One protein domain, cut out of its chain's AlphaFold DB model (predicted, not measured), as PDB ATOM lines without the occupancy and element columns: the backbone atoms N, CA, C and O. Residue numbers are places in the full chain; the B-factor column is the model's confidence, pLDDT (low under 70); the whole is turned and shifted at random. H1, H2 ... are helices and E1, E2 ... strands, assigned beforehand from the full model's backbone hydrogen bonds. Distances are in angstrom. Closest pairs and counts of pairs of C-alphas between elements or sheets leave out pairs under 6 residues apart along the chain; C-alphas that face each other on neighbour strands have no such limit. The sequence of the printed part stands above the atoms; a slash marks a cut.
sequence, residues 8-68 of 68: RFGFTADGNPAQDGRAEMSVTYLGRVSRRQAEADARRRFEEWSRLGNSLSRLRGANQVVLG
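Overview. This is residues 8 to 68 of the 68 residues of an uncharacterized protein of Magnetospirillum magnetotacticum MS-1 (UniProt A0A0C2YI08). One long helix, H1, covers one face of a small three-stranded sheet; short H2 folds back from it at one end. The printed part has 61 residues, with E1, E2, H1, H2, E3 along the chain. The mixed sheet runs E1, E2, E3; the class is mixed. The whole is compact (radius of gyration of the C-alphas 11.1 A), spanning 33 by 22 by 16 A.

Along the chain. E1, residues 8 to 11, starts at C-alpha 8 (110.012, -39.570, -13.003). E2 is residues 25 to 30, 16.6 A; H1 35 to 50, 21.9 A; H2 55 to 61; E3 63 to 67, ending at C-alpha 67 (111.977, -37.402, -24.881).

Arrangement. E1 and E2 form an antiparallel hairpin; N 9 and O 27 are 2.9 A apart. E3 is parallel to E2; N 28 and O 64 are 2.8 A apart. H1 is on the sheet, height 8.3 A; its closest C-alphas to E2 are Ala 42 and Val 27, 6.1 A. H1 and H2 only just touch, with 3 pairs of C-alphas within 8 A, closest Trp 49 and Arg 58, 6.1 A. Both helices have every O i to N i+4 pair within hydrogen-bond range.

Size, cuts and confidence. The printed part has no cut. The E1 to E2 link is long. Residues 20 to 21 are under pLDDT 70.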
ATOM      1  N   ARG A   8     109.783 -40.835 -13.694       90.25
ATOM      2  CA  ARG A   8     110.012 -39.570 -13.003       90.25
ATOM      3  C   ARG A   8     111.046 -39.758 -11.905       90.25
ATOM      4  O   ARG A   8     110.910 -40.653 -11.077       90.25
ATOM      5  N   PHE A   9     112.031 -38.873 -11.890       91.75
ATOM      6  CA  PHE A   9     113.056 -38.790 -10.858       91.75
ATOM      7  C   PHE A   9     112.996 -37.403 -10.231       91.75
ATOM      8  O   PHE A   9     113.019 -36.405 -10.946       91.75
ATOM      9  N   GLY A  10     112.872 -37.343  -8.908       92.19
ATOM     10  CA  GLY A  10     112.906 -36.101  -8.144       92.19
ATOM     11  C   GLY A  10     114.163 -36.042  -7.288       92.19
ATOM     12  O   GLY A  10     114.588 -37.071  -6.768       92.19
ATOM     13  N   PHE A  11     114.725 -34.853  -7.109       91.38
ATOM     14  CA  PHE A  11     115.884 -34.592  -6.264       91.38
ATOM     15  C   PHE A  11     115.630 -33.383  -5.360       91.38
ATOM     16  O   PHE A  11     114.951 -32.426  -5.740       91.38
ATOM     17  N   THR A  12     116.178 -33.456  -4.154       90.06
ATOM     18  CA  THR A  12     116.333 -32.338  -3.206       90.06
ATOM     19  C   THR A  12     117.601 -31.544  -3.544       90.06
ATOM     20  O   THR A  12     118.480 -32.088  -4.215       90.06
ATOM     21  N   ALA A  13     117.750 -30.296  -3.088       83.00
ATOM     22  CA  ALA A  13     118.978 -29.514  -3.297       83.00
ATOM     23  C   ALA A  13     120.223 -30.182  -2.700       83.00
ATOM     24  O   ALA A  13     121.319 -29.999  -3.229       83.00
ATOM     25  N   ASP A  14     120.046 -31.017  -1.675       83.19
ATOM     26  CA  ASP A  14     121.106 -31.827  -1.065       83.19
ATOM     27  C   ASP A  14     121.543 -33.020  -1.938       83.19
ATOM     28  O   ASP A  14     122.488 -33.735  -1.609       83.19
ATOM     29  N   GLY A  15     120.859 -33.270  -3.059       82.38
ATOM     30  CA  GLY A  15     121.174 -34.356  -3.990       82.38
ATOM     31  C   GLY A  15     120.640 -35.721  -3.589       82.38
ATOM     32  O   GLY A  15     121.012 -36.732  -4.192       82.38
ATOM     33  N   ASN A  16     119.729 -35.764  -2.619       86.94
ATOM     34  CA  ASN A  16     118.994 -36.974  -2.276       86.94
ATOM     35  C   ASN A  16     117.758 -37.130  -3.171       86.94
ATOM     36  O   ASN A  16     117.098 -36.125  -3.470       86.94
ATOM     37  N   PRO A  17     117.413 -38.363  -3.588       85.94
ATOM     38  CA  PRO A  17     116.184 -38.617  -4.323       85.94
ATOM     39  C   PRO A  17     114.966 -38.243  -3.466       85.94
ATOM     40  O   PRO A  17     114.840 -38.665  -2.318       85.94
ATOM     41  N   ALA A  18     114.062 -37.448  -4.029       85.19
ATOM     42  CA  ALA A  18     112.842 -37.020  -3.360       85.19
ATOM     43  C   ALA A  18     111.806 -38.153  -3.399       85.19
ATOM     44  O   ALA A  18     111.356 -38.547  -4.475       85.19
ATOM     45  N   GLN A  19     111.431 -38.674  -2.229       70.75
ATOM     46  CA  GLN A  19     110.477 -39.784  -2.110       70.75
ATOM     47  C   GLN A  19     109.011 -39.320  -1.976       70.75
ATOM     48  O   GLN A  19     108.122 -40.027  -2.432       70.75
ATOM     49  N   ASP A  20     108.763 -38.102  -1.471       63.34
ATOM     50  CA  ASP A  20     107.427 -37.665  -1.015       63.34
ATOM     51  C   ASP A  20     107.016 -36.260  -1.520       63.34
ATOM     52  O   ASP A  20     106.504 -35.404  -0.802       63.34
ATOM     53  N   GLY A  21     107.287 -35.964  -2.795       62.25
ATOM     54  CA  GLY A  21     106.722 -34.786  -3.476       62.25
ATOM     55  C   GLY A  21     107.421 -33.440  -3.227       62.25
ATOM     56  O   GLY A  21     107.191 -32.501  -3.985       62.25
ATOM     57  N   ARG A  22     108.344 -33.339  -2.263       73.38
ATOM     58  CA  ARG A  22     109.247 -32.177  -2.105       73.38
ATOM     59  C   ARG A  22     110.508 -32.313  -2.959       73.38
ATOM     60  O   ARG A  22     111.621 -32.359  -2.447       73.38
ATOM     61  N   ALA A  23     110.326 -32.435  -4.269       85.25
ATOM     62  CA  ALA A  23     111.439 -32.378  -5.209       85.25
ATOM     63  C   ALA A  23     111.699 -30.917  -5.590       85.25
ATOM     64  O   ALA A  23     110.812 -30.258  -6.126       85.25
ATOM     65  N   GLU A  24     112.909 -30.425  -5.345       88.06
ATOM     66  CA  GLU A  24     113.345 -29.117  -5.851       88.06
ATOM     67  C   GLU A  24     113.683 -29.179  -7.337       88.06
ATOM     68  O   GLU A  24     113.533 -28.194  -8.056       88.06
ATOM     69  N   MET A  25     114.078 -30.363  -7.805       91.44
ATOM     70  CA  MET A  25     114.268 -30.649  -9.212       91.44
ATOM     71  C   MET A  25     113.596 -31.972  -9.579       91.44
ATOM     72  O   MET A  25     113.759 -32.974  -8.893       91.44
ATOM     73  N   SER A  26     112.847 -31.998 -10.673       91.69
ATOM     74  CA  SER A  26     112.225 -33.187 -11.248       91.69
ATOM     75  C   SER A  26     112.647 -33.359 -12.704       91.69
ATOM     76  O   SER A  26     112.606 -32.412 -13.488       91.69
ATOM     77  N   VAL A  27     112.978 -34.589 -13.089       92.19
ATOM     78  CA  VAL A  27     113.207 -34.990 -14.480       92.19
ATOM     79  C   VAL A  27     112.193 -36.066 -14.852       92.19
ATOM     80  O   VAL A  27     112.056 -37.074 -14.157       92.19
ATOM     81  N   THR A  28     111.462 -35.837 -15.939       92.38
ATOM     82  CA  THR A  28     110.439 -36.748 -16.458       92.38
ATOM     83  C   THR A  28     110.870 -37.270 -17.818       92.38
ATOM     84  O   THR A  28     111.031 -36.493 -18.751       92.38
ATOM     85  N   TYR A  29     111.018 -38.583 -17.946       90.94
ATOM     86  CA  TYR A  29     111.327 -39.245 -19.204       90.94
ATOM     87  C   TYR A  29     110.052 -39.792 -19.827       90.94
ATOM     88  O   TYR A  29     109.340 -40.599 -19.219       90.94
ATOM     89  N   LEU A  30     109.787 -39.359 -21.053       89.62
ATOM     90  CA  LEU A  30     108.701 -39.841 -21.891       89.62
ATOM     91  C   LEU A  30     109.309 -40.705 -22.998       89.62
ATOM     92  O   LEU A  30     110.172 -40.227 -23.727       89.62
ATOM     93  N   GLY A  31     108.865 -41.958 -23.127       85.12
ATOM     94  CA  GLY A  31     109.304 -42.857 -24.201       85.12
ATOM     95  C   GLY A  31     109.956 -44.155 -23.721       85.12
ATOM     96  O   GLY A  31     109.712 -44.620 -22.604       85.12
ATOM     97  N   ARG A  32     110.756 -44.776 -24.596       83.00
ATOM     98  CA  ARG A  32     111.379 -46.094 -24.369       83.00
ATOM     99  C   ARG A  32     112.802 -45.963 -23.832       83.00
ATOM    100  O   ARG A  32     113.754 -46.431 -24.448       83.00
ATOM    101  N   VAL A  33     112.949 -45.375 -22.649       85.31
ATOM    102  CA  VAL A  33     114.246 -45.311 -21.963       85.31
ATOM    103  C   VAL A  33     114.338 -46.369 -20.864       85.31
ATOM    104  O   VAL A  33     113.395 -46.604 -20.104       85.31
ATOM    105  N   SER A  34     115.494 -47.023 -20.761       87.81
ATOM    106  CA  SER A  34     115.762 -47.941 -19.653       87.81
ATOM    107  C   SER A  34     115.875 -47.165 -18.345       87.81
ATOM    108  O   SER A  34     116.609 -46.181 -18.277       87.81
ATOM    109  N   ARG A  35     115.236 -47.651 -17.272       86.94
ATOM    110  CA  ARG A  35     115.269 -46.993 -15.952       86.94
ATOM    111  C   ARG A  35     116.685 -46.670 -15.479       86.94
ATOM    112  O   ARG A  35     116.917 -45.565 -15.016       86.94
ATOM    113  N   ARG A  36     117.632 -47.596 -15.660       89.69
ATOM    114  CA  ARG A  36     119.040 -47.409 -15.270       89.69
ATOM    115  C   ARG A  36     119.734 -46.284 -16.048       89.69
ATOM    116  O   ARG A  36     120.531 -45.555 -15.475       89.69
ATOM    117  N   GLN A  37     119.428 -46.139 -17.338       89.69
ATOM    118  CA  GLN A  37     119.975 -45.061 -18.168       89.69
ATOM    119  C   GLN A  37     119.343 -43.716 -17.799       89.69
ATOM    120  O   GLN A  37     120.055 -42.732 -17.634       89.69
ATOM    121  N   ALA A  38     118.022 -43.703 -17.609       90.50
ATOM    122  CA  ALA A  38     117.287 -42.524 -17.174       90.50
ATOM    123  C   ALA A  38     117.743 -42.041 -15.789       90.50
ATOM    124  O   ALA A  38     117.891 -40.848 -15.585       90.50
ATOM    125  N   GLU A  39     118.027 -42.949 -14.855       91.19
ATOM    126  CA  GLU A  39     118.521 -42.601 -13.519       91.19
ATOM    127  C   GLU A  39     119.917 -41.961 -13.563       91.19
ATOM    128  O   GLU A  39     120.145 -40.934 -12.921       91.19
ATOM    129  N   ALA A  40     120.834 -42.521 -14.360       92.62
ATOM    130  CA  ALA A  40     122.173 -41.962 -14.545       92.62
ATOM    131  C   ALA A  40     122.132 -40.569 -15.202       92.62
ATOM    132  O   ALA A  40     122.831 -39.655 -14.763       92.62
ATOM    133  N   ASP A  41     121.284 -40.387 -16.219       92.00
ATOM    134  CA  ASP A  41     121.074 -39.084 -16.861       92.00
ATOM    135  C   ASP A  41     120.413 -38.079 -15.905       92.00
ATOM    136  O   ASP A  41     120.855 -36.935 -15.800       92.00
ATOM    137  N   ALA A  42     119.410 -38.510 -15.137       91.56
ATOM    138  CA  ALA A  42     118.717 -37.664 -14.173       91.56
ATOM    139  C   ALA A  42     119.674 -37.168 -13.083       91.56
ATOM    140  O   ALA A  42     119.629 -35.994 -12.710       91.56
ATOM    141  N   ARG A  43     120.583 -38.038 -12.619       91.69
ATOM    142  CA  ARG A  43     121.638 -37.678 -11.666       91.69
ATOM    143  C   ARG A  43     122.581 -36.627 -12.245       91.69
ATOM    144  O   ARG A  43     122.823 -35.620 -11.588       91.69
ATOM    145  N   ARG A  44     123.047 -36.819 -13.482       92.19
ATOM    146  CA  ARG A  44     123.909 -35.852 -14.173       92.19
ATOM    147  C   ARG A  44     123.224 -34.489 -14.319       92.19
ATOM    148  O   ARG A  44     123.816 -33.466 -13.984       92.19
ATOM    149  N   ARG A  45     121.957 -34.470 -14.750       91.12
ATOM    150  CA  ARG A  45     121.159 -33.237 -14.871       91.12
ATOM    151  C   ARG A  45     121.000 -32.528 -13.535       91.12
ATOM    152  O   ARG A  45     121.052 -31.300 -13.494       91.12
ATOM    153  N   PHE A  46     120.820 -33.285 -12.454       91.38
ATOM    154  CA  PHE A  46     120.797 -32.727 -11.109       91.38
ATOM    155  C   PHE A  46     122.122 -32.068 -10.736       91.38
ATOM    156  O   PHE A  46     122.114 -30.952 -10.224       91.38
ATOM    157  N   GLU A  47     123.258 -32.700 -11.017       90.62
ATOM    158  CA  GLU A  47     124.567 -32.100 -10.741       90.62
ATOM    159  C   GLU A  47     124.780 -30.809 -11.541       90.62
ATOM    160  O   GLU A  47     125.262 -29.817 -10.994       90.62
ATOM    161  N   GLU A  48     124.374 -30.785 -12.812       91.12
ATOM    162  CA  GLU A  48     124.432 -29.583 -13.651       91.12
ATOM    163  C   GLU A  48     123.517 -28.473 -13.119       91.12
ATOM    164  O   GLU A  48     123.943 -27.325 -13.004       91.12
ATOM    165  N   TRP A  49     122.289 -28.818 -12.727       90.75
ATOM    166  CA  TRP A  49     121.332 -27.896 -12.119       90.75
ATOM    167  C   TRP A  49     121.816 -27.358 -10.765       90.75
ATOM    168  O   TRP A  49     121.728 -26.159 -10.506       90.75
ATOM    169  N   SER A  50     122.384 -28.219  -9.920       87.12
ATOM    170  CA  SER A  50     122.915 -27.862  -8.603       87.12
ATOM    171  C   SER A  50     124.113 -26.913  -8.726       87.12
ATOM    172  O   SER A  50     124.241 -25.955  -7.962       87.12
ATOM    173  N   ARG A  51     124.938 -27.076  -9.767       88.69
ATOM    174  CA  ARG A  51     126.050 -26.161 -10.075       88.69
ATOM    175  C   ARG A  51     125.607 -24.789 -10.588       88.69
ATOM    176  O   ARG A  51     126.435 -23.881 -10.645       88.69
ATOM    177  N   LEU A  52     124.332 -24.588 -10.937       86.25
ATOM    178  CA  LEU A  52     123.836 -23.262 -11.308       86.25
ATOM    179  C   LEU A  52     123.905 -22.343 -10.082       86.25
ATOM    180  O   LEU A  52     123.151 -22.517  -9.130       86.25
ATOM    181  N   GLY A  53     124.787 -21.343 -10.113       76.69
ATOM    182  CA  GLY A  53     124.966 -20.388  -9.011       76.69
ATOM    183  C   GLY A  53     123.827 -19.372  -8.845       76.69
ATOM    184  O   GLY A  53     123.845 -18.587  -7.906       76.69
ATOM    185  N   ASN A  54     122.839 -19.371  -9.745       83.81
ATOM    186  CA  ASN A  54     121.727 -18.424  -9.737       83.81
ATOM    187  C   ASN A  54     120.390 -19.126  -9.464       83.81
ATOM    188  O   ASN A  54     119.975 -20.011 -10.223       83.81
ATOM    189  N   SER A  55     119.670 -18.671  -8.436       80.31
ATOM    190  CA  SER A  55     118.385 -19.238  -8.009       80.31
ATOM    191  C   SER A  55     117.312 -19.194  -9.100       80.31
ATOM    192  O   SER A  55     116.534 -20.134  -9.229       80.31
ATOM    193  N   LEU A  56     117.290 -18.156  -9.945       83.62
ATOM    194  CA  LEU A  56     116.341 -18.074 -11.065       83.62
ATOM    195  C   LEU A  56     116.618 -19.131 -12.141       83.62
ATOM    196  O   LEU A  56     115.682 -19.716 -12.687       83.62
ATOM    197  N   SER A  57     117.893 -19.404 -12.428       82.81
ATOM    198  CA  SER A  57     118.287 -20.457 -13.369       82.81
ATOM    199  C   SER A  57     117.920 -21.838 -12.825       82.81
ATOM    200  O   SER A  57     117.413 -22.671 -13.576       82.81
ATOM    201  N   ARG A  58     118.084 -22.054 -11.511       84.06
ATOM    202  CA  ARG A  58     117.602 -23.265 -10.838       84.06
ATOM    203  C   ARG A  58     116.082 -23.398 -10.934       84.06
ATOM    204  O   ARG A  58     115.599 -24.431 -11.376       84.06
ATOM    205  N   LEU A  59     115.316 -22.352 -10.628       83.69
ATOM    206  CA  LEU A  59     113.850 -22.391 -10.717       83.69
ATOM    207  C   LEU A  59     113.355 -22.720 -12.131       83.69
ATOM    208  O   LEU A  59     112.454 -23.540 -12.294       83.69
ATOM    209  N   ARG A  60     113.966 -22.133 -13.168       83.69
ATOM    210  CA  ARG A  60     113.605 -22.437 -14.563       83.69
ATOM    211  C   ARG A  60     114.006 -23.850 -14.987       83.69
ATOM    212  O   ARG A  60     113.290 -24.471 -15.762       83.69
ATOM    213  N   GLY A  61     115.127 -24.359 -14.478       83.50
ATOM    214  CA  GLY A  61     115.622 -25.710 -14.749       83.50
ATOM    215  C   GLY A  61     115.068 -26.801 -13.826       83.50
ATOM    216  O   GLY A  61     115.491 -27.950 -13.952       83.50
ATOM    217  N   ALA A  62     114.164 -26.455 -12.901       87.00
ATOM    218  CA  ALA A  62     113.654 -27.349 -11.863       87.00
ATOM    219  C   ALA A  62     112.744 -28.454 -12.410       87.00
ATOM    220  O   ALA A  62     112.664 -29.522 -11.820       87.00
ATOM    221  N   ASN A  63     112.060 -28.236 -13.534       89.25
ATOM    222  CA  ASN A  63     111.186 -29.240 -14.140       89.25
ATOM    223  C   ASN A  63     111.660 -29.533 -15.560       89.25
ATOM    224  O   ASN A  63     111.453 -28.729 -16.466       89.25
ATOM    225  N   GLN A  64     112.307 -30.680 -15.749       89.81
ATOM    226  CA  GLN A  64     112.843 -31.096 -17.042       89.81
ATOM    227  C   GLN A  64     112.037 -32.258 -17.609       89.81
ATOM    228  O   GLN A  64     111.672 -33.193 -16.893       89.81
ATOM    229  N   VAL A  65     111.787 -32.212 -18.914       90.12
ATOM    230  CA  VAL A  65     111.148 -33.296 -19.662       90.12
ATOM    231  C   VAL A  65     112.123 -33.771 -20.729       90.12
ATOM    232  O   VAL A  65     112.648 -32.968 -21.497       90.12
ATOM    233  N   VAL A  66     112.379 -35.075 -20.756       88.75
ATOM    234  CA  VAL A  66     113.273 -35.734 -21.706       88.75
ATOM    235  C   VAL A  66     112.442 -36.661 -22.579       88.75
ATOM    236  O   VAL A  66     111.662 -37.465 -22.070       88.75
ATOM    237  N   LEU A  67     112.608 -36.536 -23.891       86.62
ATOM    238  CA  LEU A  67     111.977 -37.402 -24.881       86.62
ATOM    239  C   LEU A  67     113.005 -38.451 -25.320       86.62
ATOM    240  O   LEU A  67     114.123 -38.077 -25.678       86.62
ATOM    241  N   GLY A  68     112.642 -39.732 -25.243       71.50
ATOM    242  CA  GLY A  68     113.494 -40.872 -25.601       71.50
ATOM    243  C   GLY A  68     112.838 -41.845 -26.564       71.50
ATOM    244  O   GLY A  68     111.588 -41.926 -26.587       71.50
TER     245      GLY A  68